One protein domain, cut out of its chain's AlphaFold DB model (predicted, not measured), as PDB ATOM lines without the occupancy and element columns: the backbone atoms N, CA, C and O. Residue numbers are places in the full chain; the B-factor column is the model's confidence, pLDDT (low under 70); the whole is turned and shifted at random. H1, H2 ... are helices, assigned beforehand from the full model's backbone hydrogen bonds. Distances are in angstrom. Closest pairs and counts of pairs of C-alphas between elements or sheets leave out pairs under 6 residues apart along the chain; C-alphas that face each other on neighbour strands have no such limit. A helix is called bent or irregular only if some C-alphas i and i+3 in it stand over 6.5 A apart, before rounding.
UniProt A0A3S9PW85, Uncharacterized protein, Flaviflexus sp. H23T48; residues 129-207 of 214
ATOM      1  N   PRO A 129      13.950  20.688  11.593       90.44
ATOM      2  CA  PRO A 129      14.944  21.751  11.756       90.44
ATOM      3  C   PRO A 129      14.928  22.778  10.614       90.44
ATOM      4  O   PRO A 129      15.038  23.977  10.870       90.44
ATOM      5  N   LEU A 130      14.742  22.332   9.365       92.38
ATOM      6  CA  LEU A 130      14.678  23.223   8.200       92.38
ATOM      7  C   LEU A 130      13.426  24.106   8.226       92.38
ATOM      8  O   LEU A 130      13.538  25.324   8.104       92.38
ATOM      9  N   ALA A 131      12.249  23.518   8.462       93.12
ATOM     10  CA  ALA A 131      11.000  24.272   8.567       93.12
ATOM     11  C   ALA A 131      11.055  25.284   9.722       93.12
ATOM     12  O   ALA A 131      10.682  26.439   9.550       93.12
ATOM     13  N   SER A 132      11.608  24.883  10.872       89.19
ATOM     14  CA  SER A 132      11.829  25.787  12.001       89.19
ATOM     15  C   SER A 132      12.736  26.959  11.633       89.19
ATOM     16  O   SER A 132      12.482  28.073  12.080       89.19
ATOM     17  N   ARG A 133      13.790  26.733  10.837       88.75
ATOM     18  CA  ARG A 133      14.667  27.811  10.368       88.75
ATOM     19  C   ARG A 133      13.890  28.775   9.474       88.75
ATOM     20  O   ARG A 133      13.929  29.969   9.739       88.75
ATOM     21  N   ILE A 134      13.153  28.267   8.486       92.88
ATOM     22  CA  ILE A 134      12.340  29.089   7.577       92.88
ATOM     23  C   ILE A 134      11.342  29.943   8.364       92.88
ATOM     24  O   ILE A 134      11.339  31.155   8.200       92.88
ATOM     25  N   ILE A 135      10.569  29.343   9.275       91.88
ATOM     26  CA  ILE A 135       9.588  30.068  10.098       91.88
ATOM     27  C   ILE A 135      10.261  31.182  10.904       91.88
ATOM     28  O   ILE A 135       9.778  32.312  10.905       91.88
ATOM     29  N   SER A 136      11.399  30.898  11.546       88.00
ATOM     30  CA  SER A 136      12.124  31.916  12.306       88.00
ATOM     31  C   SER A 136      12.647  33.057  11.421       88.00
ATOM     32  O   SER A 136      12.551  34.211  11.834       88.00
ATOM     33  N   TRP A 137      13.154  32.775  10.215       91.94
ATOM     34  CA  TRP A 137      13.580  33.815   9.264       91.94
ATOM     35  C   TRP A 137      12.403  34.645   8.756       91.94
ATOM     36  O   TRP A 137      12.492  35.870   8.740       91.94
ATOM     37  N   THR A 138      11.290  34.003   8.402       93.88
ATOM     38  CA  THR A 138      10.073  34.697   7.970       93.88
ATOM     39  C   THR A 138       9.527  35.582   9.084       93.88
ATOM     40  O   THR A 138       9.163  36.719   8.819       93.88
ATOM     41  N   ALA A 139       9.528  35.119  10.337       90.62
ATOM     42  CA  ALA A 139       9.124  35.939  11.477       90.62
ATOM     43  C   ALA A 139      10.008  37.189  11.626       90.62
ATOM     44  O   ALA A 139       9.487  38.293  11.761       90.62
ATOM     45  N   ILE A 140      11.335  37.041  11.541       90.75
ATOM     46  CA  ILE A 140      12.264  38.182  11.589       90.75
ATOM     47  C   ILE A 140      11.994  39.149  10.431       90.75
ATOM     48  O   ILE A 140      11.859  40.347  10.659       90.75
ATOM     49  N   ALA A 141      11.869  38.641   9.203       94.06
ATOM     50  CA  ALA A 141      11.588  39.462   8.031       94.06
ATOM     51  C   ALA A 141      10.265  40.229   8.179       94.06
ATOM     52  O   ALA A 141      10.232  41.432   7.947       94.06
ATOM     53  N   THR A 142       9.199  39.566   8.636       94.81
ATOM     54  CA  THR A 142       7.902  40.199   8.906       94.81
ATOM     55  C   THR A 142       8.017  41.311   9.942       94.81
ATOM     56  O   THR A 142       7.452  42.380   9.731       94.81
ATOM     57  N   LEU A 143       8.763  41.103  11.033       92.81
ATOM     58  CA  LEU A 143       8.975  42.142  12.047       92.81
ATOM     59  C   LEU A 143       9.760  43.333  11.488       92.81
ATOM     60  O   LEU A 143       9.382  44.471  11.742       92.81
ATOM     61  N   LEU A 144      10.807  43.090  10.697       94.81
ATOM     62  CA  LEU A 144      11.599  44.155  10.074       94.81
ATOM     63  C   LEU A 144      10.792  44.943   9.035       94.81
ATOM     64  O   LEU A 144      10.847  46.168   9.029       94.81
ATOM     65  N   ILE A 145      10.012  44.260   8.193       94.38
ATOM     66  CA  ILE A 145       9.114  44.898   7.220       94.38
ATOM     67  C   ILE A 145       8.035  45.696   7.955       94.38
ATOM     68  O   ILE A 145       7.800  46.855   7.627       94.38
ATOM     69  N   GLY A 146       7.419  45.095   8.976       92.31
ATOM     70  CA  GLY A 146       6.445  45.754   9.841       92.31
ATOM     71  C   GLY A 146       7.008  47.028  10.458       92.31
ATOM     72  O   GLY A 146       6.373  48.073  10.381       92.31
ATOM     73  N   LEU A 147       8.229  46.969  10.988       93.06
ATOM     74  CA  LEU A 147       8.918  48.118  11.566       93.06
ATOM     75  C   LEU A 147       9.248  49.189  10.513       93.06
ATOM     76  O   LEU A 147       8.998  50.369  10.748       93.06
ATOM     77  N   ALA A 148       9.751  48.792   9.343       92.81
ATOM     78  CA  ALA A 148      10.067  49.705   8.244       92.81
ATOM     79  C   ALA A 148       8.826  50.424   7.693       92.81
ATOM     80  O   ALA A 148       8.927  51.565   7.257       92.81
ATOM     81  N   VAL A 149       7.659  49.776   7.732       91.75
ATOM     82  CA  VAL A 149       6.362  50.384   7.395       91.75
ATOM     83  C   VAL A 149       5.853  51.266   8.535       91.75
ATOM     84  O   VAL A 149       5.336  52.358   8.297       91.75
ATOM     85  N   PHE A 150       5.998  50.808   9.778       90.06
ATOM     86  CA  PHE A 150       5.492  51.499  10.959       90.06
ATOM     87  C   PHE A 150       6.211  52.825  11.213       90.06
ATOM     88  O   PHE A 150       5.552  53.799  11.564       90.06
ATOM     89  N   ILE A 151       7.530  52.899  11.002       93.25
ATOM     90  CA  ILE A 151       8.317  54.111  11.274       93.25
ATOM     91  C   ILE A 151       7.821  55.318  10.454       93.25
ATOM     92  O   ILE A 151       7.457  56.314  11.075       93.25
ATOM     93  N   PRO A 152       7.730  55.277   9.108       91.25
ATOM     94  CA  PRO A 152       7.216  56.404   8.325       91.25
ATOM     95  C   PRO A 152       5.786  56.799   8.702       91.25
ATOM     96  O   PRO A 152       5.479  57.987   8.775       91.25
ATOM     97  N   LEU A 153       4.921  55.817   8.988       88.94
ATOM     98  CA  LEU A 153       3.549  56.074   9.433       88.94
ATOM     99  C   LEU A 153       3.524  56.781  10.792       88.94
ATOM    100  O   LEU A 153       2.759  57.723  10.981       88.94
ATOM    101  N   LEU A 154       4.377  56.363  11.728       91.12
ATOM    102  CA  LEU A 154       4.495  56.991  13.037       91.12
ATOM    103  C   LEU A 154       5.057  58.413  12.926       91.12
ATOM    104  O   LEU A 154       4.525  59.319  13.558       91.12
ATOM    105  N   VAL A 155       6.081  58.625  12.094       93.12
ATOM    106  CA  VAL A 155       6.662  59.954  11.841       93.12
ATOM    107  C   VAL A 155       5.615  60.894  11.259       93.12
ATOM    108  O   VAL A 155       5.483  62.013  11.747       93.12
ATOM    109  N   GLN A 156       4.820  60.435  10.287       91.50
ATOM    110  CA  GLN A 156       3.708  61.224   9.760       91.50
ATOM    111  C   GLN A 156       2.735  61.617  10.881       91.50
ATOM    112  O   GLN A 156       2.444  62.799  11.043       91.50
ATOM    113  N   ARG A 157       2.299  60.662  11.714       89.75
ATOM    114  CA  ARG A 157       1.382  60.939  12.834       89.75
ATOM    115  C   ARG A 157       1.942  61.920  13.856       89.75
ATOM    116  O   ARG A 157       1.197  62.753  14.357       89.75
ATOM    117  N   ILE A 158       3.232  61.832  14.161       92.94
ATOM    118  CA  ILE A 158       3.899  62.776  15.063       92.94
ATOM    119  C   ILE A 158       3.999  64.157  14.407       92.94
ATOM    120  O   ILE A 158       3.782  65.159  15.078       92.94
ATOM    121  N   SER A 159       4.277  64.219  13.103       92.81
ATOM    122  CA  SER A 159       4.391  65.482  12.361       92.81
ATOM    123  C   SER A 159       3.067  66.235  12.205       92.81
ATOM    124  O   SER A 159       3.076  67.439  11.989       92.81
ATOM    125  N   GLU A 160       1.933  65.540  12.334       91.81
ATOM    126  CA  GLU A 160       0.582  66.121  12.321       91.81
ATOM    127  C   GLU A 160       0.201  66.764  13.674       91.81
ATOM    128  O   GLU A 160      -0.826  67.435  13.764       91.81
ATOM    129  N   ILE A 161       1.001  66.579  14.734       92.81
ATOM    130  CA  ILE A 161       0.781  67.227  16.035       92.81
ATOM    131  C   ILE A 161       1.072  68.721  15.896       92.81
ATOM    132  O   ILE A 161       2.152  69.087  15.452       92.81
ATOM    133  N   GLU A 162       0.149  69.572  16.344       90.88
ATOM    134  CA  GLU A 162       0.166  71.033  16.143       90.88
ATOM    135  C   GLU A 162       1.520  71.676  16.486       90.88
ATOM    136  O   GLU A 162       2.146  72.308  15.640       90.88
ATOM    137  N   TRP A 163       2.063  71.377  17.670       94.62
ATOM    138  CA  TRP A 163       3.388  71.859  18.067       94.62
ATOM    139  C   TRP A 163       4.514  71.398  17.122       94.62
ATOM    140  O   TRP A 163       5.420  72.167  16.814       94.62
ATOM    141  N   VAL A 164       4.484  70.152  16.640       90.56
ATOM    142  CA  VAL A 164       5.513  69.614  15.729       90.56
ATOM    143  C   VAL A 164       5.364  70.218  14.335       90.56
ATOM    144  O   VAL A 164       6.358  70.632  13.740       90.56
ATOM    145  N   ALA A 165       4.134  70.309  13.836       91.56
ATOM    146  CA  ALA A 165       3.821  70.880  12.535       91.56
ATOM    147  C   ALA A 165       4.293  72.338  12.432       91.56
ATOM    148  O   ALA A 165       4.867  72.722  11.415       91.56
ATOM    149  N   GLU A 166       4.109  73.125  13.495       92.69
ATOM    150  CA  GLU A 166       4.510  74.536  13.544       92.69
ATOM    151  C   GLU A 166       6.028  74.739  13.664       92.69
ATOM    152  O   GLU A 166       6.560  75.702  13.115       92.69
ATOM    153  N   ASN A 167       6.739  73.849  14.369       93.00
ATOM    154  CA  ASN A 167       8.162  74.041  14.686       93.00
ATOM    155  C   ASN A 167       9.128  73.255  13.779       93.00
ATOM    156  O   ASN A 167      10.261  73.685  13.577       93.00
ATOM    157  N   ILE A 168       8.716  72.094  13.263       91.25
ATOM    158  CA  ILE A 168       9.556  71.166  12.482       91.25
ATOM    159  C   ILE A 168       9.004  70.986  11.060       91.25
ATOM    160  O   ILE A 168       9.778  70.816  10.117       91.25
ATOM    161  N   GLY A 169       7.681  71.055  10.898       89.00
ATOM    162  CA  GLY A 169       6.981  70.840   9.632       89.00
ATOM    163  C   GLY A 169       6.283  69.481   9.553       89.00
ATOM    164  O   GLY A 169       6.395  68.637  10.443       89.00
ATOM    165  N   THR A 170       5.538  69.271   8.466       90.56
ATOM    166  CA  THR A 170       4.758  68.051   8.232       90.56
ATOM    167  C   THR A 170       5.516  67.051   7.363       90.56
ATOM    168  O   THR A 170       6.281  67.412   6.467       90.56
ATOM    169  N   PHE A 171       5.285  65.765   7.615       91.44
ATOM    170  CA  PHE A 171       5.825  64.665   6.829       91.44
ATOM    171  C   PHE A 171       4.680  63.830   6.263       91.44
ATOM    172  O   PHE A 171       3.802  63.387   6.998       91.44
ATOM    173  N   VAL A 172       4.714  63.567   4.958       88.88
ATOM    174  CA  VAL A 172       3.773  62.654   4.300       88.88
ATOM    175  C   VAL A 172       4.508  61.361   3.983       88.88
ATOM    176  O   VAL A 172       5.493  61.362   3.245       88.88
ATOM    177  N   SER A 173       4.025  60.249   4.536       86.31
ATOM    178  CA  SER A 173       4.586  58.933   4.255       86.31
ATOM    179  C   SER A 173       4.419  58.593   2.768       86.31
ATOM    180  O   SER A 173       3.304  58.661   2.244       86.31
ATOM    181  N   PRO A 174       5.481  58.148   2.069       85.69
ATOM    182  CA  PRO A 174       5.358  57.651   0.699       85.69
ATOM    183  C   PRO A 174       4.649  56.286   0.641       85.69
ATOM    184  O   PRO A 174       4.274  55.816  -0.434       85.69
ATOM    185  N   ILE A 175       4.476  55.627   1.792       85.38
ATOM    186  CA  ILE A 175       3.875  54.303   1.912       85.38
ATOM    187  C   ILE A 175       2.368  54.457   2.112       85.38
ATOM    188  O   ILE A 175       1.908  54.777   3.207       85.38
ATOM    189  N   ASN A 176       1.605  54.153   1.063       82.75
ATOM    190  CA  ASN A 176       0.148  54.052   1.105       82.75
ATOM    191  C   ASN A 176      -0.260  52.584   0.961       82.75
ATOM    192  O   ASN A 176      -0.308  52.049  -0.147       82.75
ATOM    193  N   LEU A 177      -0.522  51.911   2.084       81.25
ATOM    194  CA  LEU A 177      -0.974  50.517   2.079       81.25
ATOM    195  C   LEU A 177      -2.506  50.453   2.107       81.25
ATOM    196  O   LEU A 177      -3.123  51.093   2.961       81.25
ATOM    197  N   PRO A 178      -3.140  49.647   1.238       88.88
ATOM    198  CA  PRO A 178      -4.567  49.387   1.348       88.88
ATOM    199  C   PRO A 178      -4.878  48.697   2.685       88.88
ATOM    200  O   PRO A 178      -4.071  47.921   3.203       88.88
ATOM    201  N   GLY A 179      -6.068  48.947   3.237       86.12
ATOM    202  CA  GLY A 179      -6.428  48.513   4.595       86.12
ATOM    203  C   GLY A 179      -6.257  47.009   4.852       86.12
ATOM    204  O   GLY A 179      -5.800  46.621   5.926       86.12
ATOM    205  N   TRP A 180      -6.537  46.158   3.857       88.94
ATOM    206  CA  TRP A 180      -6.363  44.704   3.975       88.94
ATOM    207  C   TRP A 180      -4.893  44.293   4.162       88.94
ATOM    208  O   TRP A 180      -4.605  43.355   4.909       88.94
ATOM    209  N   LEU A 181      -3.957  45.001   3.521       89.88
ATOM    210  CA  LEU A 181      -2.530  44.697   3.598       89.88
ATOM    211  C   LEU A 181      -1.962  45.147   4.945       89.88
ATOM    212  O   LEU A 181      -1.190  44.413   5.555       89.88
ATOM    213  N   ASN A 182      -2.426  46.291   5.458       87.81
ATOM    214  CA  ASN A 182      -2.103  46.735   6.815       87.81
ATOM    215  C   ASN A 182      -2.627  45.742   7.870       87.81
ATOM    216  O   ASN A 182      -1.884  45.313   8.750       87.81
ATOM    217  N   GLY A 183      -3.879  45.286   7.730       89.81
ATOM    218  CA  GLY A 183      -4.455  44.261   8.608       89.81
ATOM    219  C   GLY A 183      -3.690  42.935   8.557       89.81
ATOM    220  O   GLY A 183      -3.421  42.332   9.594       89.81
ATOM    221  N   THR A 184      -3.267  42.507   7.364       94.00
ATOM    222  CA  THR A 184      -2.456  41.292   7.191       94.00
ATOM    223  C   THR A 184      -1.086  41.434   7.851       94.00
ATOM    224  O   THR A 184      -0.644  40.518   8.539       94.00
ATOM    225  N   LEU A 185      -0.425  42.586   7.688       92.19
ATOM    226  CA  LEU A 185       0.883  42.863   8.282       92.19
ATOM    227  C   LEU A 185       0.815  42.906   9.813       92.19
ATOM    228  O   LEU A 185       1.696  42.362  10.474       92.19
ATOM    229  N   LEU A 186      -0.259  43.473  10.372       91.56
ATOM    230  CA  LEU A 186      -0.527  43.460  11.810       91.56
ATOM    231  C   LEU A 186      -0.645  42.021  12.337       91.56
ATOM    232  O   LEU A 186       0.059  41.641  13.272       91.56
ATOM    233  N   VAL A 187      -1.505  41.205  11.719       95.19
ATOM    234  CA  VAL A 187      -1.717  39.805  12.124       95.19
ATOM    235  C   VAL A 187      -0.428  38.995  11.979       95.19
ATOM    236  O   VAL A 187      -0.042  38.273  12.899       95.19
ATOM    237  N   ALA A 188       0.279  39.147  10.859       94.62
ATOM    238  CA  ALA A 188       1.565  38.497  10.634       94.62
ATOM    239  C   ALA A 188       2.612  38.931  11.674       94.62
ATOM    240  O   ALA A 188       3.369  38.091  12.159       94.62
ATOM    241  N   GLY A 189       2.623  40.209  12.061       93.00
ATOM    242  CA  GLY A 189       3.476  40.748  13.119       93.00
ATOM    243  C   GLY A 189       3.210  40.105  14.479       93.00
ATOM    244  O   GLY A 189       4.157  39.721  15.162       93.00
ATOM    245  N   ILE A 190       1.939  39.893  14.845       92.88
ATOM    246  CA  ILE A 190       1.564  39.187  16.081       92.88
ATOM    247  C   ILE A 190       2.097  37.750  16.060       92.88
ATOM    248  O   ILE A 190       2.755  37.325  17.009       92.88
ATOM    249  N   PHE A 191       1.876  37.003  14.974       92.38
ATOM    250  CA  PHE A 191       2.399  35.637  14.856       92.38
ATOM    251  C   PHE A 191       3.928  35.590  14.868       92.38
ATOM    252  O   PHE A 191       4.506  34.694  15.481       92.38
ATOM    253  N   ALA A 192       4.588  36.558  14.235       90.06
ATOM    254  CA  ALA A 192       6.037  36.670  14.252       90.06
ATOM    255  C   ALA A 192       6.577  36.969  15.660       90.06
ATOM    256  O   ALA A 192       7.569  36.367  16.078       90.06
ATOM    257  N   ALA A 193       5.905  37.841  16.416       86.00
ATOM    258  CA  ALA A 193       6.234  38.126  17.808       86.00
ATOM    259  C   ALA A 193       6.024  36.896  18.707       86.00
ATOM    260  O   ALA A 193       6.894  36.579  19.513       86.00
ATOM    261  N   LEU A 194       4.927  36.152  18.526       85.38
ATOM    262  CA  LEU A 194       4.673  34.898  19.244       85.38
ATOM    263  C   LEU A 194       5.718  33.825  18.919       85.38
ATOM    264  O   LEU A 194       6.256  33.193  19.822       85.38
ATOM    265  N   GLU A 195       6.061  33.642  17.643       86.62
ATOM    266  CA  GLU A 195       7.145  32.746  17.225       86.62
ATOM    267  C   GLU A 195       8.461  33.116  17.913       86.62
ATOM    268  O   GLU A 195       9.228  32.240  18.333       86.62
ATOM    269  N   ARG A 196       8.719  34.421  18.059       83.00
ATOM    270  CA  ARG A 196       9.903  34.902  18.758       83.00
ATOM    271  C   ARG A 196       9.846  34.609  20.247       83.00
ATOM    272  O   ARG A 196      10.824  34.050  20.728       83.00
ATOM    273  N   ALA A 197       8.704  34.859  20.889       78.88
ATOM    274  CA  ALA A 197       8.431  34.579  22.299       78.88
ATOM    275  C   ALA A 197       8.561  33.093  22.682       78.88
ATOM    276  O   ALA A 197       9.059  32.760  23.755       78.88
ATOM    277  N   LEU A 198       8.110  32.190  21.806       78.31
ATOM    278  CA  LEU A 198       8.060  30.747  22.076       78.31
ATOM    279  C   LEU A 198       9.353  30.007  21.746       78.31
ATOM    280  O   LEU A 198       9.579  28.880  22.199       78.31
ATOM    281  N   THR A 199      10.198  30.593  20.907       74.12
ATOM    282  CA  THR A 199      11.448  29.954  20.521       74.12
ATOM    283  C   THR A 199      12.471  30.160  21.631       74.12
ATOM    284  O   THR A 199      13.230  31.127  21.622       74.12
ATOM    285  N   ILE A 200      12.537  29.190  22.550       57.91
ATOM    286  CA  ILE A 200      13.617  29.043  23.534       57.91
ATOM    287  C   ILE A 200      14.900  28.687  22.782       57.91
ATOM    288  O   ILE A 200      15.308  27.530  22.667       57.91
ATOM    289  N   ARG A 201      15.533  29.689  22.194       52.50
ATOM    290  CA  ARG A 201      16.936  29.623  21.824       52.50
ATOM    291  C   ARG A 201      17.585  30.908  22.265       52.50
ATOM    292  O   ARG A 201      17.145  31.987  21.883       52.50
ATOM    293  N   SER A 202      18.680  30.736  22.990       44.47
ATOM    294  CA  SER A 202      19.816  31.641  23.007       44.47
ATOM    295  C   SER A 202      20.231  31.949  21.563       44.47
ATOM    296  O   SER A 202      21.075  31.282  20.968       44.47
ATOM    297  N   HIS A 203      19.580  32.927  20.934       43.91
ATOM    298  CA  HIS A 203      20.160  33.560  19.764       43.91
ATOM    299  C   HIS A 203      21.154  34.593  20.278       43.91
ATOM    300  O   HIS A 203      20.786  35.703  20.644       43.91
ATOM    301  N   TRP A 204      22.420  34.177  20.258       44.22
ATOM    302  CA  TRP A 204      23.638  34.988  20.339       44.22
ATOM    303  C   TRP A 204      23.551  36.352  19.628       44.22
ATOM    304  O   TRP A 204      24.222  37.294  20.023       44.22
ATOM    305  N   LEU A 205      22.692  36.476  18.609       37.03
ATOM    306  CA  LEU A 205      22.470  37.698  17.839       37.03
ATOM    307  C   LEU A 205      21.871  38.861  18.661       37.03
ATOM    308  O   LEU A 205      21.899  39.987  18.186       37.03
ATOM    309  N   ILE A 206      21.334  38.601  19.862       44.47
ATOM    310  CA  ILE A 206      20.795  39.630  20.780       44.47
ATOM    311  C   ILE A 206      21.643  39.755  22.064       44.47
ATOM    312  O   ILE A 206      21.528  40.745  22.775       44.47
ATOM    313  N   ASP A 207      22.572  38.829  22.339       45.34
ATOM    314  CA  ASP A 207      23.538  38.987  23.448       45.34
ATOM    315  C   ASP A 207      24.645  40.020  23.132       45.34
ATOM    316  O   ASP A 207      25.561  40.214  23.928       45.34
TER     317      ASP A 207
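This is residues 129 to 207 of the 214 residues of an uncharacterized protein of Flaviflexus sp. H23T48 (UniProt A0A3S9PW85). One long helix, H1, makes the longest axis, and a second helix, H3, crosses its first half as a lopsided X, with the crossing toward the last residues of H3. A very short helix, H2, turns off at the far end of H1, a long link of residues 168 to 178 without a named element leads back from it to H3, and the tail of residues 200 to 207 sticks out after H3. The printed part has 79 residues with three named helices, in the order H1, H2, H3, and no named strand; the class is all helix. The whole is loose, with a radius of gyration of the C-alphas of 16.6 A, and flat, spanning 53 by 32 by 16 A.

H1, residues 129 to 159, touches H3, residues 179 to 198, with its residues 135 to 146 alone. The closest C-alphas of the two are those of Ala 139 and Ala 192, 4.2 A apart. Their lines stand at a steep tilt of 52 degrees, and they run opposite ways. H2, residues 162 to 167, is close to H1 but not clearly touching, with 2 pairs of C-alphas within 8 A; the closest are those of Ser 159 and Ala 165, 5.4 A apart. The lines of H1 and H2 are about perpendicular, at 79 degrees. H2 and H3 are apart. In H2 and H3 every backbone O i to N i+4 pair is within hydrogen-bond range; in H1 25 of 27 are.

H1 begins at C-alpha 129, at (14.944, 21.751, 11.756), and ends at C-alpha 159, at (4.391, 65.482, 12.361), 45.0 A away. H1 is neither bent nor irregular, but only just: C-alphas 149 and 152 are 6.2 A apart. H2 follows from residue 162 to residue 167. H3 runs from residue 179 to C-alpha 198, at (8.060, 30.747, 22.076), and measures 28.8 A from first to last C-alpha.

The two C-alphas farthest apart are those of Pro 129 and Glu 166, 53.8 A. The first and last printed C-alphas, those of Pro 129 and Asp 207, are 22.5 A apart. The printed part has no cut. The link from H1 to H2 is tight, with 2 residues; the link from H2 to H3 is long, with 11. Residues 200 to 207 stand free, and the body without them spans 54 by 22 by 15 A. The same residues, 200 to 207, have a pLDDT under 70, while the mean of the printed part is 85.7.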